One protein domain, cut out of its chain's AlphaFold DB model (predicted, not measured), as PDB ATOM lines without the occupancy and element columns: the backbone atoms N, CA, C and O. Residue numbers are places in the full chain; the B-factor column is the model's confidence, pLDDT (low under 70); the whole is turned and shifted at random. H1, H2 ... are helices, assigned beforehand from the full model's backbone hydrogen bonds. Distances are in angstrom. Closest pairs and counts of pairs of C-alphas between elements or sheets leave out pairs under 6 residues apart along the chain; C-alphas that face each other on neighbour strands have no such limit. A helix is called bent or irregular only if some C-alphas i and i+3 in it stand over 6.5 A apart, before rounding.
ATOM      1  N   ASP A   2     -15.489  33.720 -21.908       28.02
ATOM      2  CA  ASP A   2     -14.394  32.740 -22.008       28.02
ATOM      3  C   ASP A   2     -13.414  32.781 -20.822       28.02
ATOM      4  O   ASP A   2     -13.116  31.747 -20.246       28.02
ATOM      5  N   ALA A   3     -13.045  33.964 -20.317       36.66
ATOM      6  CA  ALA A   3     -12.187  34.088 -19.125       36.66
ATOM      7  C   ALA A   3     -12.855  33.677 -17.788       36.66
ATOM      8  O   ALA A   3     -12.174  33.521 -16.774       36.66
ATOM      9  N   LEU A   4     -14.187  33.546 -17.767       29.27
ATOM     10  CA  LEU A   4     -14.966  33.129 -16.592       29.27
ATOM     11  C   LEU A   4     -15.207  31.609 -16.621       29.27
ATOM     12  O   LEU A   4     -15.206  30.970 -15.574       29.27
ATOM     13  N   LEU A   5     -15.313  31.036 -17.826       35.59
ATOM     14  CA  LEU A   5     -15.366  29.595 -18.073       35.59
ATOM     15  C   LEU A   5     -13.982  28.929 -17.975       35.59
ATOM     16  O   LEU A   5     -13.889  27.859 -17.386       35.59
ATOM     17  N   ASP A   6     -12.902  29.591 -18.408       35.81
ATOM     18  CA  ASP A   6     -11.519  29.107 -18.221       35.81
ATOM     19  C   ASP A   6     -11.094  29.068 -16.741       35.81
ATOM     20  O   ASP A   6     -10.198  28.313 -16.354       35.81
ATOM     21  N   LYS A   7     -11.748  29.875 -15.892       43.56
ATOM     22  CA  LYS A   7     -11.498  29.940 -14.443       43.56
ATOM     23  C   LYS A   7     -12.353  29.000 -13.608       43.56
ATOM     24  O   LYS A   7     -11.939  28.695 -12.489       43.56
ATOM     25  N   ILE A   8     -13.454  28.464 -14.138       46.84
ATOM     26  CA  ILE A   8     -14.014  27.213 -13.611       46.84
ATOM     27  C   ILE A   8     -13.064  26.123 -14.097       46.84
ATOM     28  O   ILE A   8     -13.327  25.398 -15.053       46.84
ATOM     29  N   SER A   9     -11.871  26.088 -13.493       56.06
ATOM     30  CA  SER A   9     -10.848  25.142 -13.891       56.06
ATOM     31  C   SER A   9     -11.484  23.763 -13.799       56.06
ATOM     32  O   SER A   9     -12.152  23.454 -12.812       56.06
ATOM     33  N   LEU A  10     -11.283  22.927 -14.814       59.44
ATOM     34  CA  LEU A  10     -11.729  21.531 -14.847       59.44
ATOM     35  C   LEU A  10     -11.549  20.852 -13.466       59.44
ATOM     36  O   LEU A  10     -12.386  20.084 -13.003       59.44
ATOM     37  N   ARG A  11     -10.473  21.225 -12.762       61.56
ATOM     38  CA  ARG A  11     -10.107  20.815 -11.404       61.56
ATOM     39  C   ARG A  11     -11.087  21.246 -10.297       61.56
ATOM     40  O   ARG A  11     -11.313  20.448  -9.390       61.56
ATOM     41  N   GLU A  12     -11.638  22.458 -10.325       60.81
ATOM     42  CA  GLU A  12     -12.688  22.880  -9.382       60.81
ATOM     43  C   GLU A  12     -13.972  22.084  -9.602       60.81
ATOM     44  O   GLU A  12     -14.567  21.608  -8.636       60.81
ATOM     45  N   THR A  13     -14.320  21.826 -10.865       63.19
ATOM     46  CA  THR A  13     -15.425  20.934 -11.224       63.19
ATOM     47  C   THR A  13     -15.179  19.532 -10.663       63.19
ATOM     48  O   THR A  13     -16.036  18.992  -9.978       63.19
ATOM     49  N   PHE A  14     -13.982  18.953 -10.813       67.56
ATOM     50  CA  PHE A  14     -13.676  17.626 -10.250       67.56
ATOM     51  C   PHE A  14     -13.747  17.553  -8.712       67.56
ATOM     52  O   PHE A  14     -14.139  16.515  -8.179       67.56
ATOM     53  N   LYS A  15     -13.401  18.629  -7.988       75.62
ATOM     54  CA  LYS A  15     -13.391  18.663  -6.510       75.62
ATOM     55  C   LYS A  15     -14.778  18.440  -5.893       75.62
ATOM     56  O   LYS A  15     -14.865  17.860  -4.807       75.62
ATOM     57  N   SER A  16     -15.841  18.914  -6.541       73.88
ATOM     58  CA  SER A  16     -17.208  18.893  -5.998       73.88
ATOM     59  C   SER A  16     -18.207  18.127  -6.867       73.88
ATOM     60  O   SER A  16     -19.074  17.445  -6.327       73.88
ATOM     61  N   PHE A  17     -18.057  18.162  -8.194       82.25
ATOM     62  CA  PHE A  17     -18.977  17.516  -9.129       82.25
ATOM     63  C   PHE A  17     -18.856  15.993  -9.104       82.25
ATOM     64  O   PHE A  17     -19.868  15.305  -9.087       82.25
ATOM     65  N   LEU A  18     -17.636  15.445  -9.063       83.88
ATOM     66  CA  LEU A  18     -17.446  13.991  -9.055       83.88
ATOM     67  C   LEU A  18     -17.955  13.342  -7.748       83.88
ATOM     68  O   LEU A  18     -18.667  12.341  -7.839       83.88
ATOM     69  N   PRO A  19     -17.712  13.923  -6.553       85.56
ATOM     70  CA  PRO A  19     -18.371  13.474  -5.326       85.56
ATOM     71  C   PRO A  19     -19.903  13.599  -5.370       85.56
ATOM     72  O   PRO A  19     -20.595  12.685  -4.929       85.56
ATOM     73  N   ALA A  20     -20.448  14.679  -5.942       84.75
ATOM     74  CA  ALA A  20     -21.897  14.840  -6.110       84.75
ATOM     75  C   ALA A  20     -22.500  13.788  -7.053       84.75
ATOM     76  O   ALA A  20     -23.543  13.208  -6.762       84.75
ATOM     77  N   PHE A  21     -21.820  13.508  -8.164       85.62
ATOM     78  CA  PHE A  21     -22.230  12.491  -9.125       85.62
ATOM     79  C   PHE A  21     -22.240  11.108  -8.472       85.62
ATOM     80  O   PHE A  21     -23.217  10.370  -8.579       85.62
ATOM     81  N   TYR A  22     -21.181  10.797  -7.720       87.62
ATOM     82  CA  TYR A  22     -21.087   9.584  -6.919       87.62
ATOM     83  C   TYR A  22     -22.234   9.465  -5.902       87.62
ATOM     84  O   TYR A  22     -22.890   8.427  -5.855       87.62
ATOM     85  N   LEU A  23     -22.536  10.526  -5.146       86.69
ATOM     86  CA  LEU A  23     -23.666  10.553  -4.211       86.69
ATOM     87  C   LEU A  23     -24.978  10.179  -4.910       86.69
ATOM     88  O   LEU A  23     -25.706   9.310  -4.438       86.69
ATOM     89  N   ILE A  24     -25.273  10.813  -6.043       84.56
ATOM     90  CA  ILE A  24     -26.552  10.630  -6.734       84.56
ATOM     91  C   ILE A  24     -26.667   9.227  -7.319       84.56
ATOM     92  O   ILE A  24     -27.703   8.589  -7.139       84.56
ATOM     93  N   LEU A  25     -25.600   8.714  -7.941       83.19
ATOM     94  CA  LEU A  25     -25.569   7.350  -8.474       83.19
ATOM     95  C   LEU A  25     -25.958   6.305  -7.424       83.19
ATOM     96  O   LEU A  25     -26.707   5.378  -7.726       83.19
ATOM     97  N   PHE A  26     -25.484   6.474  -6.189       83.31
ATOM     98  CA  PHE A  26     -25.757   5.545  -5.096       83.31
ATOM     99  C   PHE A  26     -27.005   5.915  -4.278       83.31
ATOM    100  O   PHE A  26     -27.504   5.096  -3.524       83.31
ATOM    101  N   ILE A  27     -27.596   7.097  -4.444       83.19
ATOM    102  CA  ILE A  27     -28.896   7.413  -3.832       83.19
ATOM    103  C   ILE A  27     -30.072   6.910  -4.684       83.19
ATOM    104  O   ILE A  27     -31.111   6.547  -4.131       83.19
ATOM    105  N   ILE A  28     -29.934   6.830  -6.012       78.00
ATOM    106  CA  ILE A  28     -31.025   6.412  -6.916       78.00
ATOM    107  C   ILE A  28     -31.676   5.072  -6.507       78.00
ATOM    108  O   ILE A  28     -32.908   5.030  -6.421       78.00
ATOM    109  N   PRO A  29     -30.927   3.990  -6.199       73.44
ATOM    110  CA  PRO A  29     -31.535   2.728  -5.770       73.44
ATOM    111  C   PRO A  29     -32.321   2.850  -4.456       73.44
ATOM    112  O   PRO A  29     -33.314   2.148  -4.262       73.44
ATOM    113  N   LEU A  30     -31.907   3.752  -3.557       73.25
ATOM    114  CA  LEU A  30     -32.620   4.021  -2.307       73.25
ATOM    115  C   LEU A  30     -33.952   4.728  -2.574       73.25
ATOM    116  O   LEU A  30     -34.963   4.295  -2.022       73.25
ATOM    117  N   ILE A  31     -33.958   5.751  -3.439       71.94
ATOM    118  CA  ILE A  31     -35.154   6.533  -3.800       71.94
ATOM    119  C   ILE A  31     -36.201   5.658  -4.493       71.94
ATOM    120  O   ILE A  31     -37.373   5.719  -4.120       71.94
ATOM    121  N   LYS A  32     -35.788   4.822  -5.461       67.25
ATOM    122  CA  LYS A  32     -36.699   3.939  -6.216       67.25
ATOM    123  C   LYS A  32     -37.585   3.080  -5.314       67.25
ATOM    124  O   LYS A  32     -38.730   2.823  -5.642       67.25
ATOM    125  N   GLN A  33     -37.067   2.659  -4.168       62.81
ATOM    126  CA  GLN A  33     -37.793   1.793  -3.244       62.81
ATOM    127  C   GLN A  33     -38.696   2.522  -2.241       62.81
ATOM    128  O   GLN A  33     -39.491   1.867  -1.580       62.81
ATOM    129  N   ILE A  34     -38.569   3.841  -2.070       60.66
ATOM    130  CA  ILE A  34     -39.449   4.597  -1.157       60.66
ATOM    131  C   ILE A  34     -40.762   4.976  -1.881       60.66
ATOM    132  O   ILE A  34     -41.583   5.701  -1.337       60.66
ATOM    133  N   ASN A  35     -40.978   4.515  -3.124       54.38
ATOM    134  CA  ASN A  35     -42.114   4.880  -3.986       54.38
ATOM    135  C   ASN A  35     -42.347   6.399  -4.147       54.38
ATOM    136  O   ASN A  35     -43.354   6.826  -4.700       54.38
ATOM    137  N   LEU A  36     -41.388   7.237  -3.736       48.72
ATOM    138  CA  LEU A  36     -41.462   8.694  -3.863       48.72
ATOM    139  C   LEU A  36     -41.305   9.163  -5.315       48.72
ATOM    140  O   LEU A  36     -41.680  10.284  -5.640       48.72
ATOM    141  N   CYS A  37     -40.732   8.330  -6.189       46.66
ATOM    142  CA  CYS A  37     -40.485   8.644  -7.593       46.66
ATOM    143  C   CYS A  37     -40.640   7.397  -8.481       46.66
ATOM    144  O   CYS A  37     -39.685   6.981  -9.135       46.66
ATOM    145  N   GLU A  38     -41.848   6.829  -8.571       46.69
ATOM    146  CA  GLU A  38     -42.200   5.928  -9.691       46.69
ATOM    147  C   GLU A  38     -42.082   6.644 -11.060       46.69
ATOM    148  O   GLU A  38     -42.019   6.015 -12.110       46.69
ATOM    149  N   PHE A  39     -41.986   7.979 -11.066       45.34
ATOM    150  CA  PHE A  39     -42.246   8.800 -12.247       45.34
ATOM    151  C   PHE A  39     -41.053   9.106 -13.176       45.34
ATOM    152  O   PHE A  39     -41.270   9.680 -14.236       45.34
ATOM    153  N   ALA A  40     -39.801   8.775 -12.832       50.44
ATOM    154  CA  ALA A  40     -38.648   9.288 -13.605       50.44
ATOM    155  C   ALA A  40     -37.539   8.283 -13.943       50.44
ATOM    156  O   ALA A  40     -36.576   8.657 -14.612       50.44
ATOM    157  N   TRP A  41     -37.624   7.032 -13.487       52.56
ATOM    158  CA  TRP A  41     -36.483   6.108 -13.581       52.56
ATOM    159  C   TRP A  41     -36.836   4.684 -14.025       52.56
ATOM    160  O   TRP A  41     -35.969   3.808 -13.959       52.56
ATOM    161  N   ASP A  42     -38.090   4.444 -14.413       49.88
ATOM    162  CA  ASP A  42     -38.620   3.101 -14.694       49.88
ATOM    163  C   ASP A  42     -38.754   2.779 -16.192       49.88
ATOM    164  O   ASP A  42     -39.018   1.647 -16.589       49.88
ATOM    165  N   LYS A  43     -38.501   3.760 -17.055       49.00
ATOM    166  CA  LYS A  43     -38.308   3.537 -18.490       49.00
ATOM    167  C   LYS A  43     -36.887   3.947 -18.854       49.00
ATOM    168  O   LYS A  43     -36.183   4.475 -18.000       49.00
ATOM    169  N   SER A  44     -36.448   3.557 -20.046       51.75
ATOM    170  CA  SER A  44     -35.138   3.812 -20.663       51.75
ATOM    171  C   SER A  44     -34.467   5.120 -20.239       51.75
ATOM    172  O   SER A  44     -35.132   6.039 -19.790       51.75
ATOM    173  N   LEU A  45     -33.143   5.205 -20.401       54.94
ATOM    174  CA  LEU A  45     -32.318   6.399 -20.177       54.94
ATOM    175  C   LEU A  45     -32.807   7.585 -21.048       54.94
ATOM    176  O   LEU A  45     -32.185   7.958 -22.037       54.94
ATOM    177  N   ASP A  46     -33.969   8.134 -20.721       63.25
ATOM    178  CA  ASP A  46     -34.662   9.148 -21.485       63.25
ATOM    179  C   ASP A  46     -34.008  10.487 -21.156       63.25
ATOM    180  O   ASP A  46     -33.483  10.707 -20.057       63.25
ATOM    181  N   ILE A  47     -34.050  11.409 -22.117       67.38
ATOM    182  CA  ILE A  47     -33.422  12.733 -22.006       67.38
ATOM    183  C   ILE A  47     -33.818  13.422 -20.689       67.38
ATOM    184  O   ILE A  47     -32.967  14.020 -20.040       67.38
ATOM    185  N   TYR A  48     -35.064  13.253 -20.234       65.75
ATOM    186  CA  TYR A  48     -35.558  13.792 -18.965       65.75
ATOM    187  C   TYR A  48     -34.813  13.264 -17.730       65.75
ATOM    188  O   TYR A  48     -34.434  14.053 -16.863       65.75
ATOM    189  N   SER A  49     -34.556  11.957 -17.646       68.00
ATOM    190  CA  SER A  49     -33.830  11.347 -16.523       68.00
ATOM    191  C   SER A  49     -32.363  11.782 -16.513       68.00
ATOM    192  O   SER A  49     -31.803  12.054 -15.450       68.00
ATOM    193  N   ILE A  50     -31.755  11.930 -17.696       71.12
ATOM    194  CA  ILE A  50     -30.393  12.463 -17.848       71.12
ATOM    195  C   ILE A  50     -30.346  13.938 -17.426       71.12
ATOM    196  O   ILE A  50     -29.462  14.331 -16.667       71.12
ATOM    197  N   SER A  51     -31.301  14.759 -17.869       72.94
ATOM    198  CA  SER A  51     -31.376  16.172 -17.490       72.94
ATOM    199  C   SER A  51     -31.550  16.345 -15.980       72.94
ATOM    200  O   SER A  51     -30.845  17.154 -15.380       72.94
ATOM    201  N   LEU A  52     -32.413  15.548 -15.344       74.75
ATOM    202  CA  LEU A  52     -32.567  15.546 -13.887       74.75
ATOM    203  C   LEU A  52     -31.276  15.131 -13.176       74.75
ATOM    204  O   LEU A  52     -30.875  15.794 -12.221       74.75
ATOM    205  N   LEU A  53     -30.590  14.088 -13.657       78.06
ATOM    206  CA  LEU A  53     -29.302  13.657 -13.109       78.06
ATOM    207  C   LEU A  53     -28.266  14.789 -13.151       78.06
ATOM    208  O   LEU A  53     -27.590  15.038 -12.151       78.06
ATOM    209  N   VAL A  54     -28.157  15.495 -14.279       80.06
ATOM    210  CA  VAL A  54     -27.237  16.630 -14.440       80.06
ATOM    211  C   VAL A  54     -27.595  17.766 -13.483       80.06
ATOM    212  O   VAL A  54     -26.708  18.273 -12.796       80.06
ATOM    213  N   ILE A  55     -28.878  18.133 -13.391       82.00
ATOM    214  CA  ILE A  55     -29.348  19.208 -12.506       82.00
ATOM    215  C   ILE A  55     -29.042  18.866 -11.049       82.00
ATOM    216  O   ILE A  55     -28.393  19.657 -10.368       82.00
ATOM    217  N   PHE A  56     -29.421  17.674 -10.580       82.44
ATOM    218  CA  PHE A  56     -29.128  17.262  -9.210       82.44
ATOM    219  C   PHE A  56     -27.623  17.223  -8.942       82.44
ATOM    220  O   PHE A  56     -27.185  17.696  -7.895       82.44
ATOM    221  N   THR A  57     -26.816  16.728  -9.887       84.12
ATOM    222  CA  THR A  57     -25.353  16.673  -9.728       84.12
ATOM    223  C   THR A  57     -24.763  18.065  -9.580       84.12
ATOM    224  O   THR A  57     -23.947  18.294  -8.686       84.12
ATOM    225  N   ALA A  58     -25.213  19.017 -10.396       82.44
ATOM    226  CA  ALA A  58     -24.797  20.405 -10.276       82.44
ATOM    227  C   ALA A  58     -25.230  21.008  -8.928       82.44
ATOM    228  O   ALA A  58     -24.402  21.590  -8.229       82.44
ATOM    229  N   SER A  59     -26.489  20.822  -8.517       83.38
ATOM    230  CA  SER A  59     -27.014  21.353  -7.252       83.38
ATOM    231  C   SER A  59     -26.277  20.799  -6.030       83.38
ATOM    232  O   SER A  59     -25.838  21.568  -5.175       83.38
ATOM    233  N   PHE A  60     -26.079  19.480  -5.954       84.31
ATOM    234  CA  PHE A  60     -25.315  18.863  -4.867       84.31
ATOM    235  C   PHE A  60     -23.830  19.229  -4.929       84.31
ATOM    236  O   PHE A  60     -23.213  19.416  -3.883       84.31
ATOM    237  N   GLY A  61     -23.260  19.397  -6.125       82.62
ATOM    238  CA  GLY A  61     -21.892  19.886  -6.298       82.62
ATOM    239  C   GLY A  61     -21.697  21.282  -5.705       82.62
ATOM    240  O   GLY A  61     -20.732  21.503  -4.975       82.62
ATOM    241  N   ILE A  62     -22.640  22.200  -5.951       82.00
ATOM    242  CA  ILE A  62     -22.649  23.545  -5.351       82.00
ATOM    243  C   ILE A  62     -22.794  23.460  -3.826       82.00
ATOM    244  O   ILE A  62     -22.102  24.159  -3.088       82.00
ATOM    245  N   LEU A  63     -23.661  22.576  -3.328       83.50
ATOM    246  CA  LEU A  63     -23.843  22.397  -1.888       83.50
ATOM    247  C   LEU A  63     -22.551  21.896  -1.223       83.50
ATOM    248  O   LEU A  63     -22.100  22.477  -0.237       83.50
ATOM    249  N   ILE A  64     -21.903  20.880  -1.795       83.12
ATOM    250  CA  ILE A  64     -20.627  20.346  -1.298       83.12
ATOM    251  C   ILE A  64     -19.528  21.417  -1.323       83.12
ATOM    252  O   ILE A  64     -18.757  21.518  -0.367       83.12
ATOM    253  N   SER A  65     -19.445  22.229  -2.383       77.94
ATOM    254  CA  SER A  65     -18.440  23.295  -2.460       77.94
ATOM    255  C   SER A  65     -18.696  24.423  -1.457       77.94
ATOM    256  O   SER A  65     -17.733  24.995  -0.954       77.94
ATOM    257  N   SER A  66     -19.960  24.704  -1.120       77.38
ATOM    258  CA  SER A  66     -20.334  25.785  -0.197       77.38
ATOM    259  C   SER A  66     -19.951  25.534   1.267       77.38
ATOM    260  O   SER A  66     -19.634  26.481   1.981       77.38
ATOM    261  N   ILE A  67     -19.949  24.276   1.724       77.69
ATOM    262  CA  ILE A  67     -19.688  23.949   3.138       77.69
ATOM    263  C   ILE A  67     -18.177  23.884   3.435       77.69
ATOM    264  O   ILE A  67     -17.754  24.080   4.574       77.69
ATOM    265  N   ASP A  68     -17.357  23.625   2.411       77.56
ATOM    266  CA  ASP A  68     -15.900  23.456   2.502       77.56
ATOM    267  C   ASP A  68     -15.469  22.568   3.691       77.56
ATOM    268  O   ASP A  68     -14.581  22.905   4.480       77.56
ATOM    269  N   MET A  69     -16.128  21.405   3.813       80.69
ATOM    270  CA  MET A  69     -15.913  20.401   4.869       80.69
ATOM    271  C   MET A  69     -14.433  20.127   5.202       80.69
ATOM    272  O   MET A  69     -14.105  20.027   6.388       80.69
ATOM    273  N   PRO A  70     -13.504  20.049   4.226       82.88
ATOM    274  CA  PRO A  70     -12.105  19.757   4.530       82.88
ATOM    275  C   PRO A  70     -11.430  20.836   5.393       82.88
ATOM    276  O   PRO A  70     -10.582  20.503   6.216       82.88
ATOM    277  N   LYS A  71     -11.829  22.114   5.290       80.50
ATOM    278  CA  LYS A  71     -11.319  23.188   6.170       80.50
ATOM    279  C   LYS A  71     -11.841  23.105   7.599       80.50
ATOM    280  O   LYS A  71     -11.186  23.592   8.520       80.50
ATOM    281  N   GLN A  72     -13.011  22.504   7.788       82.00
ATOM    282  CA  GLN A  72     -13.600  22.294   9.110       82.00
ATOM    283  C   GLN A  72     -12.945  21.110   9.835       82.00
ATOM    284  O   GLN A  72     -12.982  21.032  11.064       82.00
ATOM    285  N   PHE A  73     -12.294  20.211   9.092       85.62
ATOM    286  CA  PHE A  73     -11.608  19.063   9.660       85.62
ATOM    287  C   PHE A  73     -10.354  19.471  10.442       85.62
ATOM    288  O   PHE A  73      -9.422  20.075   9.906       85.62
ATOM    289  N   TYR A  74     -10.311  19.082  11.718       84.00
ATOM    290  CA  TYR A  74      -9.285  19.514  12.671       84.00
ATOM    291  C   TYR A  74      -7.847  19.273  12.184       84.00
ATOM    292  O   TYR A  74      -7.008  20.166  12.291       84.00
ATOM    293  N   LEU A  75      -7.559  18.099  11.607       82.88
ATOM    294  CA  LEU A  75      -6.198  17.767  11.165       82.88
ATOM    295  C   LEU A  75      -5.717  18.667  10.023       82.88
ATOM    296  O   LEU A  75      -4.555  19.061  10.018       82.88
ATOM    297  N   PHE A  76      -6.595  19.010   9.076       87.75
ATOM    298  CA  PHE A  76      -6.235  19.917   7.986       87.75
ATOM    299  C   PHE A  76      -6.127  21.355   8.477       87.75
ATOM    300  O   PHE A  76      -5.177  22.051   8.138       87.75
ATOM    301  N   LYS A  77      -7.050  21.786   9.341       87.50
ATOM    302  CA  LYS A  77      -7.000  23.120   9.941       87.50
ATOM    303  C   LYS A  77      -5.675  23.368  10.664       87.50
ATOM    304  O   LYS A  77      -5.057  24.404  10.458       87.50
ATOM    305  N   LYS A  78      -5.199  22.392  11.444       88.06
ATOM    306  CA  LYS A  78      -3.958  22.501  12.226       88.06
ATOM    307  C   LYS A  78      -2.695  22.679  11.377       88.06
ATOM    308  O   LYS A  78      -1.719  23.226  11.870       88.06
ATOM    309  N   ILE A  79      -2.686  22.209  10.129       90.25
ATOM    310  CA  ILE A  79      -1.516  22.346   9.247       90.25
ATOM    311  C   ILE A  79      -1.547  23.626   8.405       90.25
ATOM    312  O   ILE A  79      -0.600  23.883   7.668       90.25
ATOM    313  N   LEU A  80      -2.630  24.409   8.455       92.00
ATOM    314  CA  LEU A  80      -2.715  25.651   7.693       92.00
ATOM    315  C   LEU A  80      -1.708  26.673   8.243       92.00
ATOM    316  O   LEU A  80      -1.753  26.954   9.443       92.00
ATOM    317  N   PRO A  81      -0.892  27.318   7.385       92.94
ATOM    318  CA  PRO A  81       0.096  28.310   7.818       92.94
ATOM    319  C   PRO A  81      -0.508  29.423   8.677       92.94
ATOM    320  O   PRO A  81       0.052  29.802   9.698       92.94
ATOM    321  N   THR A  82      -1.700  29.893   8.314       92.75
ATOM    322  CA  THR A  82      -2.424  30.932   9.053       92.75
ATOM    323  C   THR A  82      -2.904  30.468  10.424       92.75
ATOM    324  O   THR A  82      -2.931  31.272  11.345       92.75
ATOM    325  N   THR A  83      -3.243  29.186  10.595       92.38
ATOM    326  CA  THR A  83      -3.613  28.652  11.917       92.38
ATOM    327  C   THR A  83      -2.386  28.605  12.820       92.38
ATOM    328  O   THR A  83      -2.447  29.110  13.934       92.38
ATOM    329  N   THR A  84      -1.250  28.124  12.305       92.81
ATOM    330  CA  THR A  84       0.024  28.140  13.038       92.81
ATOM    331  C   THR A  84       0.434  29.557  13.438       92.81
ATOM    332  O   THR A  84       0.803  29.789  14.583       92.81
ATOM    333  N   LEU A  85       0.324  30.528  12.526       93.31
ATOM    334  CA  LEU A  85       0.654  31.926  12.814       93.31
ATOM    335  C   LEU A  85      -0.282  32.553  13.851       93.31
ATOM    336  O   LEU A  85       0.189  33.307  14.691       93.31
ATOM    337  N   ILE A  86      -1.582  32.247  13.818       93.69
ATOM    338  CA  ILE A  86      -2.538  32.716  14.834       93.69
ATOM    339  C   ILE A  86      -2.190  32.148  16.213       93.69
ATOM    340  O   ILE A  86      -2.286  32.865  17.208       93.69
ATOM    341  N   ASP A  87      -1.779  30.882  16.271       92.12
ATOM    342  CA  ASP A  87      -1.391  30.234  17.522       92.12
ATOM    343  C   ASP A  87      -0.065  30.794  18.075       92.12
ATOM    344  O   ASP A  87       0.088  30.885  19.293       92.12
ATOM    345  N   GLU A  88       0.871  31.194  17.205       92.94
ATOM    346  CA  GLU A  88       2.162  31.802  17.573       92.94
ATOM    347  C   GLU A  88       2.051  33.300  17.918       92.94
ATOM    348  O   GLU A  88       2.677  33.771  18.868       92.94
ATOM    349  N   LEU A  89       1.255  34.060  17.163       91.62
ATOM    350  CA  LEU A  89       1.107  35.517  17.255       91.62
ATOM    351  C   LEU A  89      -0.234  35.899  17.892       91.62
ATOM    352  O   LEU A  89      -0.973  36.731  17.371       91.62
ATOM    353  N   GLN A  90      -0.552  35.306  19.044       90.50
ATOM    354  CA  GLN A  90      -1.848  35.484  19.723       90.50
ATOM    355  C   GLN A  90      -2.171  36.942  20.094       90.50
ATOM    356  O   GLN A  90      -3.328  37.277  20.336       90.50
ATOM    357  N   TYR A  91      -1.147  37.795  20.156       91.50
ATOM    358  CA  TYR A  91      -1.255  39.217  20.466       91.50
ATOM    359  C   TYR A  91      -1.653  40.081  19.256       91.50
ATOM    360  O   TYR A  91      -2.050  41.228  19.440       91.50
ATOM    361  N   ILE A  92      -1.574  39.543  18.034       91.75
ATOM    362  CA  ILE A  92      -1.907  40.252  16.794       91.75
ATOM    363  C   ILE A  92      -3.326  39.888  16.358       91.75
ATOM    364  O   ILE A  92      -3.773  38.744  16.481       91.75
ATOM    365  N   ASN A  93      -4.054  40.857  15.800       93.06
ATOM    366  CA  ASN A  93      -5.374  40.597  15.243       93.06
ATOM    367  C   ASN A  93      -5.290  39.580  14.089       93.06
ATOM    368  O   ASN A  93      -4.517  39.741  13.143       93.06
ATOM    369  N   LYS A  94      -6.152  38.558  14.130       93.38
ATOM    370  CA  LYS A  94      -6.235  37.500  13.114       93.38
ATOM    371  C   LYS A  94      -6.364  38.062  11.698       93.38
ATOM    372  O   LYS A  94      -5.770  37.502  10.784       93.38
ATOM    373  N   SER A  95      -7.107  39.157  11.510       93.19
ATOM    374  CA  SER A  95      -7.250  39.798  10.194       93.19
ATOM    375  C   SER A  95      -5.909  40.243   9.612       93.19
ATOM    376  O   SER A  95      -5.661  40.025   8.431       93.19
ATOM    377  N   ASN A  96      -5.028  40.807  10.439       94.19
ATOM    378  CA  ASN A  96      -3.728  41.309   9.997       94.19
ATOM    379  C   ASN A  96      -2.802  40.147   9.637       94.19
ATOM    380  O   ASN A  96      -2.127  40.196   8.613       94.19
ATOM    381  N   ILE A  97      -2.851  39.060  10.419       94.12
ATOM    382  CA  ILE A  97      -2.132  37.816  10.111       94.12
ATOM    383  C   ILE A  97      -2.583  37.261   8.755       94.12
ATOM    384  O   ILE A  97      -1.744  36.918   7.922       94.12
ATOM    385  N   TYR A  98      -3.898  37.190   8.512       93.75
ATOM    386  CA  TYR A  98      -4.428  36.728   7.229       93.75
ATOM    387  C   TYR A  98      -3.959  37.609   6.073       93.75
ATOM    388  O   TYR A  98      -3.418  37.078   5.105       93.75
ATOM    389  N   ASN A  99      -4.136  38.926   6.180       94.88
ATOM    390  CA  ASN A  99      -3.775  39.864   5.119       94.88
ATOM    391  C   ASN A  99      -2.278  39.788   4.807       94.88
ATOM    392  O   ASN A  99      -1.910  39.504   3.674       94.88
ATOM    393  N   SER A 100      -1.421  39.899   5.826       96.00
ATOM    394  CA  SER A 100       0.034  39.843   5.659       96.00
ATOM    395  C   SER A 100       0.498  38.530   5.018       96.00
ATOM    396  O   SER A 100       1.316  38.538   4.095       96.00
ATOM    397  N   TYR A 101      -0.047  37.391   5.459       96.06
ATOM    398  CA  TYR A 101       0.296  36.097   4.875       96.06
ATOM    399  C   TYR A 101      -0.166  35.972   3.417       96.06
ATOM    400  O   TYR A 101       0.577  35.460   2.578       96.06
ATOM    401  N   PHE A 102      -1.386  36.412   3.094       95.06
ATOM    402  CA  PHE A 102      -1.906  36.312   1.731       95.06
ATOM    403  C   PHE A 102      -1.268  37.318   0.773       95.06
ATOM    404  O   PHE A 102      -1.092  36.978  -0.395       95.06
ATOM    405  N   ASP A 103      -0.851  38.490   1.248       95.06
ATOM    406  CA  ASP A 103      -0.063  39.441   0.460       95.06
ATOM    407  C   ASP A 103       1.290  38.832   0.083       95.06
ATOM    408  O   ASP A 103       1.639  38.788  -1.098       95.06
ATOM    409  N   PHE A 104       1.998  38.241   1.051       96.56
ATOM    410  CA  PHE A 104       3.207  37.460   0.785       96.56
ATOM    411  C   PHE A 104       2.943  36.318  -0.206       96.56
ATOM    412  O   PHE A 104       3.649  36.170  -1.205       96.56
ATOM    413  N   TYR A 105       1.905  35.510   0.041       93.75
ATOM    414  CA  TYR A 105       1.582  34.377  -0.820       93.75
ATOM    415  C   TYR A 105       1.313  34.841  -2.253       93.75
ATOM    416  O   TYR A 105       1.794  34.225  -3.199       93.75
ATOM    417  N   ASN A 106       0.582  35.938  -2.438       92.62
ATOM    418  CA  ASN A 106       0.202  36.433  -3.754       92.62
ATOM    419  C   ASN A 106       1.350  37.128  -4.489       92.62
ATOM    420  O   ASN A 106       1.464  36.930  -5.701       92.62
ATOM    421  N   ASN A 107       2.224  37.850  -3.794       92.81
ATOM    422  CA  ASN A 107       3.255  38.664  -4.437       92.81
ATOM    423  C   ASN A 107       4.595  37.932  -4.599       92.81
ATOM    424  O   ASN A 107       5.217  38.041  -5.653       92.81
ATOM    425  N   ASP A 108       4.999  37.124  -3.616       92.94
ATOM    426  CA  ASP A 108       6.374  36.610  -3.542       92.94
ATOM    427  C   ASP A 108       6.485  35.129  -3.937       92.94
ATOM    428  O   ASP A 108       7.549  34.651  -4.339       92.94
ATOM    429  N   ILE A 109       5.388  34.365  -3.865       93.62
ATOM    430  CA  ILE A 109       5.405  32.947  -4.243       93.62
ATOM    431  C   ILE A 109       5.225  32.781  -5.753       93.62
ATOM    432  O   ILE A 109       4.261  33.268  -6.356       93.62
ATOM    433  N   SER A 110       6.126  32.000  -6.358       90.44
ATOM    434  CA  SER A 110       6.079  31.681  -7.786       90.44
ATOM    435  C   SER A 110       4.767  30.997  -8.194       90.44
ATOM    436  O   SER A 110       4.203  30.176  -7.462       90.44
ATOM    437  N   SER A 111       4.299  31.301  -9.406       87.94
ATOM    438  CA  SER A 111       3.079  30.724  -9.989       87.94
ATOM    439  C   SER A 111       3.106  29.192 -10.025       87.94
ATOM    440  O   SER A 111       2.092  28.543  -9.763       87.94
ATOM    441  N   GLU A 112       4.275  28.599 -10.270       87.88
ATOM    442  CA  GLU A 112       4.469  27.150 -10.234       87.88
ATOM    443  C   GLU A 112       4.204  26.572  -8.834       87.88
ATOM    444  O   GLU A 112       3.445  25.611  -8.680       87.88
ATOM    445  N   ASN A 113       4.767  27.181  -7.787       86.81
ATOM    446  CA  ASN A 113       4.560  26.717  -6.416       86.81
ATOM    447  C   ASN A 113       3.100  26.870  -5.971       86.81
ATOM    448  O   ASN A 113       2.592  25.972  -5.288       86.81
ATOM    449  N   LYS A 114       2.419  27.943  -6.394       88.31
ATOM    450  CA  LYS A 114       0.975  28.136  -6.177       88.31
ATOM    451  C   LYS A 114       0.167  27.025  -6.839       88.31
ATOM    452  O   LYS A 114      -0.540  26.288  -6.153       88.31
ATOM    453  N   SER A 115       0.381  26.805  -8.136       86.75
ATOM    454  CA  SER A 115      -0.335  25.800  -8.931       86.75
ATOM    455  C   SER A 115      -0.202  24.382  -8.364       86.75
ATOM    456  O   SER A 115      -1.173  23.614  -8.325       86.75
ATOM    457  N   ILE A 116       0.987  24.013  -7.872       86.56
ATOM    458  CA  ILE A 116       1.198  22.700  -7.253       86.56
ATOM    459  C   ILE A 116       0.518  22.610  -5.878       86.56
ATOM    460  O   ILE A 116      -0.058  21.572  -5.540       86.56
ATOM    461  N   THR A 117       0.570  23.675  -5.078       88.19
ATOM    462  CA  THR A 117      -0.083  23.720  -3.760       88.19
ATOM    463  C   THR A 117      -1.601  23.613  -3.908       88.19
ATOM    464  O   THR A 117      -2.230  22.778  -3.253       88.19
ATOM    465  N   GLU A 118      -2.179  24.349  -4.854       86.69
ATOM    466  CA  GLU A 118      -3.589  24.262  -5.239       86.69
ATOM    467  C   GLU A 118      -3.953  22.870  -5.763       86.69
ATOM    468  O   GLU A 118      -4.991  22.325  -5.396       86.69
ATOM    469  N   LYS A 119      -3.086  22.238  -6.569       86.50
ATOM    470  CA  LYS A 119      -3.301  20.870  -7.072       86.50
ATOM    471  C   LYS A 119      -3.516  19.880  -5.943       86.50
ATOM    472  O   LYS A 119      -4.503  19.147  -5.947       86.50
ATOM    473  N   TYR A 120      -2.584  19.841  -4.995       88.56
ATOM    474  CA  TYR A 120      -2.663  18.887  -3.895       88.56
ATOM    475  C   TYR A 120      -3.804  19.209  -2.946       88.56
ATOM    476  O   TYR A 120      -4.510  18.295  -2.530       88.56
ATOM    477  N   THR A 121      -4.036  20.492  -2.680       88.69
ATOM    478  CA  THR A 121      -5.167  20.936  -1.868       88.69
ATOM    479  C   THR A 121      -6.492  20.511  -2.505       88.69
ATOM    480  O   THR A 121      -7.330  19.934  -1.820       88.69
ATOM    481  N   ASN A 122      -6.667  20.672  -3.818       87.50
ATOM    482  CA  ASN A 122      -7.895  20.265  -4.509       87.50
ATOM    483  C   ASN A 122      -8.101  18.748  -4.507       87.50
ATOM    484  O   ASN A 122      -9.211  18.295  -4.236       87.50
ATOM    485  N   TYR A 123      -7.048  17.957  -4.728       87.69
ATOM    486  CA  TYR A 123      -7.149  16.500  -4.596       87.69
ATOM    487  C   TYR A 123      -7.478  16.063  -3.174       87.69
ATOM    488  O   TYR A 123      -8.248  15.126  -2.990       87.69
ATOM    489  N   TYR A 124      -6.952  16.759  -2.167       91.00
ATOM    490  CA  TYR A 124      -7.291  16.474  -0.782       91.00
ATOM    491  C   TYR A 124      -8.768  16.739  -0.508       91.00
ATOM    492  O   TYR A 124      -9.436  15.888   0.072       91.00
ATOM    493  N   HIS A 125      -9.297  17.866  -0.990       90.12
ATOM    494  CA  HIS A 125     -10.716  18.167  -0.838       90.12
ATOM    495  C   HIS A 125     -11.594  17.143  -1.559       90.12
ATOM    496  O   HIS A 125     -12.592  16.711  -0.996       90.12
ATOM    497  N   TYR A 126     -11.203  16.720  -2.764       89.56
ATOM    498  CA  TYR A 126     -11.884  15.644  -3.479       89.56
ATOM    499  C   TYR A 126     -11.928  14.357  -2.643       89.56
ATOM    500  O   TYR A 126     -13.012  13.853  -2.358       89.56
ATOM    501  N   CYS A 127     -10.772  13.853  -2.192       91.69
ATOM    502  CA  CYS A 127     -10.707  12.632  -1.390       91.69
ATOM    503  C   CYS A 127     -11.512  12.766  -0.091       91.69
ATOM    504  O   CYS A 127     -12.250  11.857   0.268       91.69
ATOM    505  N   PHE A 128     -11.421  13.904   0.594       93.31
ATOM    506  CA  PHE A 128     -12.154  14.126   1.835       93.31
ATOM    507  C   PHE A 128     -13.672  14.179   1.611       93.31
ATOM    508  O   PHE A 128     -14.424  13.547   2.348       93.31
ATOM    509  N   ASN A 129     -14.134  14.860   0.560       91.19
ATOM    510  CA  ASN A 129     -15.550  14.885   0.194       91.19
ATOM    511  C   ASN A 129     -16.068  13.478  -0.133       91.19
ATOM    512  O   ASN A 129     -17.156  13.114   0.309       91.19
ATOM    513  N   MET A 130     -15.273  12.664  -0.839       92.75
ATOM    514  CA  MET A 130     -15.605  11.259  -1.090       92.75
ATOM    515  C   MET A 130     -15.731  10.462   0.213       92.75
ATOM    516  O   MET A 130     -16.684   9.707   0.350       92.75
ATOM    517  N   VAL A 131     -14.848  10.671   1.200       94.56
ATOM    518  CA  VAL A 131     -14.970  10.032   2.527       94.56
ATOM    519  C   VAL A 131     -16.308  10.371   3.183       94.56
ATOM    520  O   VAL A 131     -17.026   9.465   3.599       94.56
ATOM    521  N   ILE A 132     -16.667  11.656   3.255       92.06
ATOM    522  CA  ILE A 132     -17.914  12.097   3.902       92.06
ATOM    523  C   ILE A 132     -19.139  11.511   3.198       92.06
ATOM    524  O   ILE A 132     -20.035  10.980   3.854       92.06
ATOM    525  N   ILE A 133     -19.163  11.559   1.866       92.00
ATOM    526  CA  ILE A 133     -20.268  11.018   1.072       92.00
ATOM    527  C   ILE A 133     -20.358   9.499   1.212       92.00
ATOM    528  O   ILE A 133     -21.450   8.979   1.420       92.00
ATOM    529  N   SER A 134     -19.240   8.775   1.147       94.25
ATOM    530  CA  SER A 134     -19.241   7.320   1.321       94.25
ATOM    531  C   SER A 134     -19.690   6.911   2.725       94.25
ATOM    532  O   SER A 134     -20.422   5.933   2.853       94.25
ATOM    533  N   LEU A 135     -19.317   7.659   3.770       93.88
ATOM    534  CA  LEU A 135     -19.817   7.424   5.128       93.88
ATOM    535  C   LEU A 135     -21.329   7.652   5.217       93.88
ATOM    536  O   LEU A 135     -22.037   6.804   5.753       93.88
ATOM    537  N   LEU A 136     -21.830   8.756   4.650       91.56
ATOM    538  CA  LEU A 136     -23.265   9.041   4.595       91.56
ATOM    539  C   LEU A 136     -24.026   7.919   3.876       91.56
ATOM    540  O   LEU A 136     -25.013   7.411   4.399       91.56
ATOM    541  N   LEU A 137     -23.544   7.504   2.702       90.44
ATOM    542  CA  LEU A 137     -24.140   6.415   1.934       90.44
ATOM    543  C   LEU A 137     -24.120   5.104   2.725       90.44
ATOM    544  O   LEU A 137     -25.155   4.457   2.817       90.44
ATOM    545  N   LEU A 138     -23.002   4.723   3.353       90.31
ATOM    546  CA  LEU A 138     -22.951   3.507   4.177       90.31
ATOM    547  C   LEU A 138     -23.986   3.531   5.294       90.31
ATOM    548  O   LEU A 138     -24.680   2.539   5.478       90.31
ATOM    549  N   VAL A 139     -24.133   4.653   6.002       88.19
ATOM    550  CA  VAL A 139     -25.158   4.789   7.047       88.19
ATOM    551  C   VAL A 139     -26.556   4.582   6.463       88.19
ATOM    552  O   VAL A 139     -27.328   3.807   7.018       88.19
ATOM    553  N   LEU A 140     -26.874   5.198   5.320       85.44
ATOM    554  CA  LEU A 140     -28.177   5.031   4.662       85.44
ATOM    555  C   LEU A 140     -28.435   3.582   4.217       85.44
ATOM    556  O   LEU A 140     -29.541   3.071   4.383       85.44
ATOM    557  N   TYR A 141     -27.420   2.921   3.664       83.19
ATOM    558  CA  TYR A 141     -27.511   1.548   3.169       83.19
ATOM    559  C   TYR A 141     -27.532   0.496   4.288       83.19
ATOM    560  O   TYR A 141     -28.142  -0.549   4.100       83.19
ATOM    561  N   LEU A 142     -26.884   0.759   5.428       77.75
ATOM    562  CA  LEU A 142     -26.904  -0.116   6.607       77.75
ATOM    563  C   LEU A 142     -28.152   0.094   7.472       77.75
ATOM    564  O   LEU A 142     -28.552  -0.819   8.187       77.75
ATOM    565  N   TRP A 143     -28.747   1.290   7.439       76.69
ATOM    566  CA  TRP A 143     -29.976   1.575   8.179       76.69
ATOM    567  C   TRP A 143     -31.209   0.965   7.506       76.69
ATOM    568  O   TRP A 143     -32.151   0.555   8.183       76.69
ATOM    569  N   LYS A 144     -31.213   0.883   6.175       69.88
ATOM    570  CA  LYS A 144     -32.281   0.214   5.435       69.88
ATOM    571  C   LYS A 144     -32.160  -1.300   5.630       69.88
ATOM    572  O   LYS A 144     -31.056  -1.818   5.511       69.88
ATOM    573  N   ASP A 145     -33.281  -1.960   5.943       60.62
ATOM    574  CA  ASP A 145     -33.391  -3.388   6.289       60.62
ATOM    575  C   ASP A 145     -32.387  -4.292   5.560       60.62
ATOM    576  O   ASP A 145     -32.115  -4.070   4.379       60.62
ATOM    577  N   ASN A 146     -31.931  -5.347   6.260       59.72
ATOM    578  CA  ASN A 146     -30.944  -6.393   5.906       59.72
ATOM    579  C   ASN A 146     -31.193  -7.173   4.582       59.72
ATOM    580  O   ASN A 146     -30.825  -8.338   4.443       59.72
ATOM    581  N   ASN A 147     -31.808  -6.559   3.581       62.25
ATOM    582  CA  ASN A 147     -31.896  -7.033   2.215       62.25
ATOM    583  C   ASN A 147     -30.492  -7.180   1.622       62.25
ATOM    584  O   ASN A 147     -29.729  -6.216   1.496       62.25
ATOM    585  N   SER A 148     -30.184  -8.395   1.176       63.16
ATOM    586  CA  SER A 148     -28.922  -8.762   0.518       63.16
ATOM    587  C   SER A 148     -28.576  -7.859  -0.677       63.16
ATOM    588  O   SER A 148     -27.405  -7.596  -0.945       63.16
ATOM    589  N   PHE A 149     -29.590  -7.300  -1.349       64.19
ATOM    590  CA  PHE A 149     -29.417  -6.309  -2.410       64.19
ATOM    591  C   PHE A 149     -28.685  -5.043  -1.933       64.19
ATOM    592  O   PHE A 149     -27.778  -4.580  -2.616       64.19
ATOM    593  N   PHE A 150     -29.003  -4.504  -0.752       65.00
ATOM    594  CA  PHE A 150     -28.346  -3.298  -0.231       65.00
ATOM    595  C   PHE A 150     -26.914  -3.555   0.230       65.00
ATOM    596  O   PHE A 150     -26.036  -2.719   0.010       65.00
ATOM    597  N   GLN A 151     -26.645  -4.752   0.751       68.19
ATOM    598  CA  GLN A 151     -25.286  -5.174   1.084       68.19
ATOM    599  C   GLN A 151     -24.374  -5.220  -0.156       68.19
ATOM    600  O   GLN A 151     -23.194  -4.881  -0.057       68.19
ATOM    601  N   SER A 152     -24.917  -5.538  -1.340       76.06
ATOM    602  CA  SER A 152     -24.142  -5.537  -2.592       76.06
ATOM    603  C   SER A 152     -23.599  -4.153  -2.981       76.06
ATOM    604  O   SER A 152     -22.516  -4.072  -3.558       76.06
ATOM    605  N   TYR A 153     -24.283  -3.065  -2.603       82.12
ATOM    606  CA  TYR A 153     -23.809  -1.690  -2.816       82.12
ATOM    607  C   TYR A 153     -22.887  -1.211  -1.690       82.12
ATOM    608  O   TYR A 153     -22.008  -0.383  -1.930       82.12
ATOM    609  N   ALA A 154     -23.030  -1.752  -0.478       83.62
ATOM    610  CA  ALA A 154     -22.152  -1.418   0.640       83.62
ATOM    611  C   ALA A 154     -20.686  -1.783   0.343       83.62
ATOM    612  O   ALA A 154     -19.778  -1.050   0.737       83.62
ATOM    613  N   PHE A 155     -20.439  -2.862  -0.407       86.06
ATOM    614  CA  PHE A 155     -19.089  -3.283  -0.789       86.06
ATOM    615  C   PHE A 155     -18.331  -2.254  -1.657       86.06
ATOM    616  O   PHE A 155     -17.279  -1.783  -1.216       86.06
ATOM    617  N   PRO A 156     -18.823  -1.825  -2.841       89.00
ATOM    618  CA  PRO A 156     -18.144  -0.802  -3.635       89.00
ATOM    619  C   PRO A 156     -18.048   0.544  -2.903       89.00
ATOM    620  O   PRO A 156     -17.022   1.215  -3.021       89.00
ATOM    621  N   ILE A 157     -19.049   0.921  -2.094       91.44
ATOM    622  CA  ILE A 157     -18.966   2.127  -1.254       91.44
ATOM    623  C   ILE A 157     -17.809   2.007  -0.249       91.44
ATOM    624  O   ILE A 157     -17.039   2.952  -0.085       91.44
ATOM    625  N   SER A 158     -17.637   0.839   0.374       91.19
ATOM    626  CA  SER A 158     -16.550   0.579   1.326       91.19
ATOM    627  C   SER A 158     -15.173   0.643   0.663       91.19
ATOM    628  O   SER A 158     -14.249   1.226   1.226       91.19
ATOM    629  N   ILE A 159     -15.023   0.108  -0.555       92.88
ATOM    630  CA  ILE A 159     -13.768   0.214  -1.319       92.88
ATOM    631  C   ILE A 159     -13.434   1.681  -1.604       92.88
ATOM    632  O   ILE A 159     -12.310   2.122  -1.357       92.88
ATOM    633  N   ILE A 160     -14.409   2.450  -2.097       94.25
ATOM    634  CA  ILE A 160     -14.229   3.874  -2.402       94.25
ATOM    635  C   ILE A 160     -13.873   4.654  -1.136       94.25
ATOM    636  O   ILE A 160     -12.969   5.493  -1.176       94.25
ATOM    637  N   LEU A 161     -14.512   4.340  -0.005       96.00
ATOM    638  CA  LEU A 161     -14.190   4.925   1.291       96.00
ATOM    639  C   LEU A 161     -12.727   4.666   1.667       96.00
ATOM    640  O   LEU A 161     -12.002   5.612   1.967       96.00
ATOM    641  N   ILE A 162     -12.272   3.411   1.609       95.69
ATOM    642  CA  ILE A 162     -10.899   3.028   1.971       95.69
ATOM    643  C   ILE A 162      -9.880   3.759   1.089       95.69
ATOM    644  O   ILE A 162      -8.950   4.378   1.610       95.69
ATOM    645  N   ILE A 163     -10.073   3.754  -0.234       95.44
ATOM    646  CA  ILE A 163      -9.192   4.463  -1.178       95.44
ATOM    647  C   ILE A 163      -9.166   5.965  -0.869       95.44
ATOM    648  O   ILE A 163      -8.100   6.584  -0.883       95.44
ATOM    649  N   SER A 164     -10.318   6.552  -0.550       95.25
ATOM    650  CA  SER A 164     -10.437   7.981  -0.253       95.25
ATOM    651  C   SER A 164      -9.758   8.355   1.069       95.25
ATOM    652  O   SER A 164      -9.071   9.375   1.129       95.25
ATOM    653  N   ILE A 165      -9.861   7.506   2.099       95.44
ATOM    654  CA  ILE A 165      -9.146   7.666   3.375       95.44
ATOM    655  C   ILE A 165      -7.630   7.596   3.149       95.44
ATOM    656  O   ILE A 165      -6.896   8.473   3.611       95.44
ATOM    657  N   ILE A 166      -7.153   6.596   2.400       95.25
ATOM    658  CA  ILE A 166      -5.730   6.476   2.044       95.25
ATOM    659  C   ILE A 166      -5.273   7.736   1.298       95.25
ATOM    660  O   ILE A 166      -4.234   8.305   1.634       95.25
ATOM    661  N   GLY A 167      -6.067   8.215   0.336       92.75
ATOM    662  CA  GLY A 167      -5.807   9.451  -0.401       92.75
ATOM    663  C   GLY A 167      -5.685  10.675   0.508       92.75
ATOM    664  O   GLY A 167      -4.734  11.444   0.371       92.75
ATOM    665  N   VAL A 168      -6.588  10.827   1.483       94.25
ATOM    666  CA  VAL A 168      -6.544  11.894   2.496       94.25
ATOM    667  C   VAL A 168      -5.210  11.887   3.243       94.25
ATOM    668  O   VAL A 168      -4.511  12.902   3.252       94.25
ATOM    669  N   PHE A 169      -4.813  10.754   3.821       93.25
ATOM    670  CA  PHE A 169      -3.572  10.678   4.597       93.25
ATOM    671  C   PHE A 169      -2.322  10.828   3.724       93.25
ATOM    672  O   PHE A 169      -1.394  11.546   4.102       93.25
ATOM    673  N   ALA A 170      -2.310  10.221   2.535       92.69
ATOM    674  CA  ALA A 170      -1.202  10.327   1.592       92.69
ATOM    675  C   ALA A 170      -0.994  11.766   1.095       92.69
ATOM    676  O   ALA A 170       0.142  12.191   0.898       92.69
ATOM    677  N   LEU A 171      -2.067  12.539   0.905       93.38
ATOM    678  CA  LEU A 171      -1.979  13.942   0.491       93.38
ATOM    679  C   LEU A 171      -1.636  14.880   1.650       93.38
ATOM    680  O   LEU A 171      -0.923  15.860   1.433       93.38
ATOM    681  N   LEU A 172      -2.090  14.584   2.870       91.56
ATOM    682  CA  LEU A 172      -1.728  15.372   4.046       91.56
ATOM    683  C   LEU A 172      -0.250  15.203   4.405       91.56
ATOM    684  O   LEU A 172       0.467  16.196   4.509       91.56
ATOM    685  N   TYR A 173       0.204  13.958   4.563       89.81
ATOM    686  CA  TYR A 173       1.502  13.636   5.168       89.81
ATOM    687  C   TYR A 173       2.544  13.096   4.185       89.81
ATOM    688  O   TYR A 173       3.694  12.876   4.564       89.81
ATOM    689  N   GLY A 174       2.177  12.879   2.922       87.75
ATOM    690  CA  GLY A 174       3.124  12.429   1.910       87.75
ATOM    691  C   GLY A 174       4.255  13.434   1.688       87.75
ATOM    692  O   GLY A 174       4.059  14.654   1.700       87.75
ATOM    693  N   LYS A 175       5.456  12.918   1.414       83.31
ATOM    694  CA  LYS A 175       6.630  13.752   1.139       83.31
ATOM    695  C   LYS A 175       6.358  14.686  -0.047       83.31
ATOM    696  O   LYS A 175       5.973  14.245  -1.129       83.31
ATOM    697  N   GLY A 176       6.547  15.989   0.166       81.75
ATOM    698  CA  GLY A 176       6.331  17.022  -0.857       81.75
ATOM    699  C   GLY A 176       4.859  17.318  -1.186       81.75
ATOM    700  O   GLY A 176       4.582  17.982  -2.194       81.75
ATOM    701  N   LYS A 177       3.926  16.820  -0.362       90.31
ATOM    702  CA  LYS A 177       2.487  17.099  -0.444       90.31
ATOM    703  C   LYS A 177       2.112  18.265   0.478       90.31
ATOM    704  O   LYS A 177       2.919  19.174   0.648       90.31
ATOM    705  N   ILE A 178       0.887  18.284   1.004       91.81
ATOM    706  CA  ILE A 178       0.281  19.478   1.602       91.81
ATOM    707  C   ILE A 178       1.069  19.965   2.812       91.81
ATOM    708  O   ILE A 178       1.554  21.090   2.769       91.81
ATOM    709  N   LYS A 179       1.249  19.130   3.846       92.88
ATOM    710  CA  LYS A 179       1.920  19.554   5.080       92.88
ATOM    711  C   LYS A 179       3.317  20.108   4.796       92.88
ATOM    712  O   LYS A 179       3.578  21.262   5.089       92.88
ATOM    713  N   ASN A 180       4.169  19.342   4.111       92.06
ATOM    714  CA  ASN A 180       5.531  19.788   3.788       92.06
ATOM    715  C   ASN A 180       5.559  21.094   2.978       92.06
ATOM    716  O   ASN A 180       6.511  21.862   3.078       92.06
ATOM    717  N   ARG A 181       4.554  21.339   2.128       92.56
ATOM    718  CA  ARG A 181       4.460  22.589   1.363       92.56
ATOM    719  C   ARG A 181       4.021  23.750   2.230       92.56
ATOM    720  O   ARG A 181       4.586  24.825   2.082       92.56
ATOM    721  N   PHE A 182       3.046  23.538   3.100       94.88
ATOM    722  CA  PHE A 182       2.602  24.541   4.058       94.88
ATOM    723  C   PHE A 182       3.712  24.896   5.045       94.88
ATOM    724  O   PHE A 182       3.964  26.081   5.224       94.88
ATOM    725  N   ASP A 183       4.441  23.906   5.562       94.00
ATOM    726  CA  ASP A 183       5.606  24.113   6.427       94.00
ATOM    727  C   ASP A 183       6.671  24.960   5.707       94.00
ATOM    728  O   ASP A 183       7.083  26.000   6.211       94.00
ATOM    729  N   ARG A 184       7.028  24.605   4.464       93.50
ATOM    730  CA  ARG A 184       7.990  25.382   3.661       93.50
ATOM    731  C   ARG A 184       7.512  26.810   3.375       93.50
ATOM    732  O   ARG A 184       8.298  27.745   3.427       93.50
ATOM    733  N   LEU A 185       6.237  26.993   3.029       94.50
ATOM    734  CA  LEU A 185       5.671  28.325   2.780       94.50
ATOM    735  C   LEU A 185       5.645  29.172   4.055       94.50
ATOM    736  O   LEU A 185       5.834  30.382   3.984       94.50
ATOM    737  N   LEU A 186       5.408  28.542   5.204       96.19
ATOM    738  CA  LEU A 186       5.452  29.191   6.506       96.19
ATOM    739  C   LEU A 186       6.880  29.619   6.867       96.19
ATOM    740  O   LEU A 186       7.063  30.743   7.324       96.19
ATOM    741  N   GLU A 187       7.883  28.772   6.628       95.62
ATOM    742  CA  GLU A 187       9.300  29.126   6.803       95.62
ATOM    743  C   GLU A 187       9.685  30.320   5.922       95.62
ATOM    744  O   GLU A 187      10.157  31.333   6.436       95.62
ATOM    745  N   MET A 188       9.372  30.263   4.624       95.44
ATOM    746  CA  MET A 188       9.634  31.374   3.702       95.44
ATOM    747  C   MET A 188       8.929  32.669   4.132       95.44
ATOM    748  O   MET A 188       9.492  33.753   4.012       95.44
ATOM    749  N   TYR A 189       7.698  32.574   4.646       96.81
ATOM    750  CA  TYR A 189       6.982  33.738   5.163       96.81
ATOM    751  C   TYR A 189       7.682  34.329   6.388       96.81
ATOM    752  O   TYR A 189       7.854  35.545   6.456       96.81
ATOM    753  N   LYS A 190       8.131  33.493   7.331       95.12
ATOM    754  CA  LYS A 190       8.843  33.935   8.541       95.12
ATOM    755  C   LYS A 190      10.172  34.633   8.235       95.12
ATOM    756  O   LYS A 190      10.602  35.476   9.018       95.12
ATOM    757  N   GLU A 191      10.795  34.322   7.102       94.81
ATOM    758  CA  GLU A 191      12.005  34.992   6.606       94.81
ATOM    759  C   GLU A 191      11.710  36.287   5.824       94.81
ATOM    760  O   GLU A 191      12.616  37.074   5.548       94.81
ATOM    761  N   SER A 192      10.447  36.535   5.468       95.19
ATOM    762  CA  SER A 192      10.051  37.661   4.624       95.19
ATOM    763  C   SER A 192       9.936  38.992   5.382       95.19
ATOM    764  O   SER A 192       9.719  39.057   6.597       95.19
ATOM    765  N   ASN A 193       9.986  40.096   4.629       94.38
ATOM    766  CA  ASN A 193       9.727  41.432   5.172       94.38
ATOM    767  C   ASN A 193       8.292  41.592   5.697       94.38
ATOM    768  O   ASN A 193       8.093  42.342   6.652       94.38
ATOM    769  N   TYR A 194       7.319  40.866   5.136       95.06
ATOM    770  CA  TYR A 194       5.919  40.902   5.573       95.06
ATOM    771  C   TYR A 194       5.770  40.452   7.028       95.06
ATOM    772  O   TYR A 194       5.093  41.112   7.812       95.06
ATOM    773  N   TYR A 195       6.452  39.372   7.415       94.62
ATOM    774  CA  TYR A 195       6.428  38.880   8.792       94.62
ATOM    775  C   TYR A 195       7.120  39.843   9.762       94.62
ATOM    776  O   TYR A 195       6.624  40.101  10.859       94.62
ATOM    777  N   ASN A 196       8.244  40.430   9.344       92.75
ATOM    778  CA  ASN A 196       8.954  41.427  10.145       92.75
ATOM    779  C   ASN A 196       8.133  42.704  10.365       92.75
ATOM    780  O   ASN A 196       8.226  43.297  11.437       92.75
ATOM    781  N   GLN A 197       7.352  43.129   9.368       92.69
ATOM    782  CA  GLN A 197       6.421  44.250   9.494       92.69
ATOM    783  C   GLN A 197       5.258  43.893  10.417       92.69
ATOM    784  O   GLN A 197       5.006  44.633  11.361       92.69
ATOM    785  N   LEU A 198       4.636  42.728  10.212       93.12
ATOM    786  CA  LEU A 198       3.523  42.254  11.034       93.12
ATOM    787  C   LEU A 198       3.890  42.215  12.524       93.12
ATOM    788  O   LEU A 198       3.118  42.654  13.360       93.12
ATOM    789  N   ARG A 199       5.093  41.744  12.875       90.81
ATOM    790  CA  ARG A 199       5.545  41.669  14.278       90.81
ATOM    791  C   ARG A 199       5.769  43.021  14.963       90.81
ATOM    792  O   ARG A 199       6.022  43.022  16.167       90.81
ATOM    793  N   ARG A 200       5.786  44.122  14.212       86.88
ATOM    794  CA  ARG A 200       5.991  45.484  14.731       86.88
ATOM    795  C   ARG A 200       4.677  46.238  14.953       86.88
ATOM    796  O   ARG A 200       4.741  47.336  15.500       86.88
TER     797      ARG A 200
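This is residues 2 to 200 of the 201 residues of an uncharacterized protein of Bacteroides fragilis str. 2-F-2 #4 (UniProt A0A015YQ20). Two long helices, H8 and H9, run side by side in opposite directions along the longest axis; H2 packs along H8 at one end of this pair, and H3 crosses H2. At the other end H6, H7, H10 and H11 make a small helical head, reached from H3 by the short helices H4 and H5, while residues 2 to 10, with H1, stick out to the side. The printed part has 199 residues with eleven named helices, H1 to H11 in order along the chain, and no named strand; its class is all helix. The whole is loose, with a radius of gyration of the C-alphas of 21.2 A, and elongated, spanning 68 by 41 by 30 A.

Begin at H8, residues 111 to 143, the longest helix. It makes a hairpin with H9, residues 148 to 173: they touch, opposite ways at a shallow tilt of 27 degrees, and their closest C-alphas, those of Cys 127 and Ser 164, are 4.8 A apart. H8 touches H2, residues 10 to 32, the same way at a shallow tilt of 7 degrees; look at the closest C-alphas, Lys 15 and Tyr 126, 4.5 A apart. H2 has a kink of 36 degrees near residue 17 and is only just irregular, C-alphas 15 and 18 being 6.7 A apart. With residues 15 to 24 alone, H2 touches H3, residues 47 to 67, at a steep tilt of 60 degrees, opposite ways; the closest C-alphas, Phe 17 and Gly 61, are 4.7 A apart. H8, with residues 124 to 129 alone, touches H4, residues 69 to 72, closest at C-alphas His 125 and Pro 70, 5.8 A. Now turn to H10, residues 178 to 191. It touches H9 only at the corner by their link, with C-alphas Leu 172 and Ile 178 closest at 5.2 A. H10 only just touches H5, residues 74 to 79, with 3 pairs of C-alphas within 8 A, the closest Ile 79 and Lys 179 at 6.1 A. With residues 182 to 186 alone it touches H6, residues 81 to 88, closest at C-alphas Pro 81 and Leu 186, 5.6 A. H6 and H7, residues 94 to 108, form a hairpin at a steep tilt of 42 degrees, closest at C-alphas Ile 86 and Lys 94, 6.3 A. H7 touches H11, residues 193 to 198, opposite ways at a shallow tilt of 9 degrees, closest at C-alphas Ser 100 and Tyr 194, 6.0 A. H1, residues 2 to 5, touches no helix. The helix packing is part aligned, part crossed: leaving out helices that touch only at the corner or at their ends, 3 of the 8 pairs that touch and have a tilt are at a shallow tilt. Every O i to N i+4 pair is within hydrogen-bond range in H3, H6, H7, H8, H10 and H11; the counts are 14 of 19 in H2, 1 of 2 in H5 and 20 of 22 in H9, while H1 and H4 are too short for such a pair.

Find C-alpha 111 at (3.079, 30.724, -9.989); from there H8 runs 47.7 A to C-alpha 143 at (-29.976, 1.575, 8.179). H9 runs 38.1 A back to C-alpha 173 at (1.502, 13.636, 5.168). H2 measures 31.7 A, H3 30.8 A, H7 20.9 A and H10 20.1 A; H1, H4, H5, H6 and H11 are shorter.

The farthest C-alphas, Lys 43 and Arg 200, are 69.5 A apart. The printed part has no cut. The one long link is residues 33 to 46, between H2 and H3; the others are tight. Mean pLDDT of the printed part is 81.9, and residues 2 to 14, 32 to 49 and 144 to 151 are under 70.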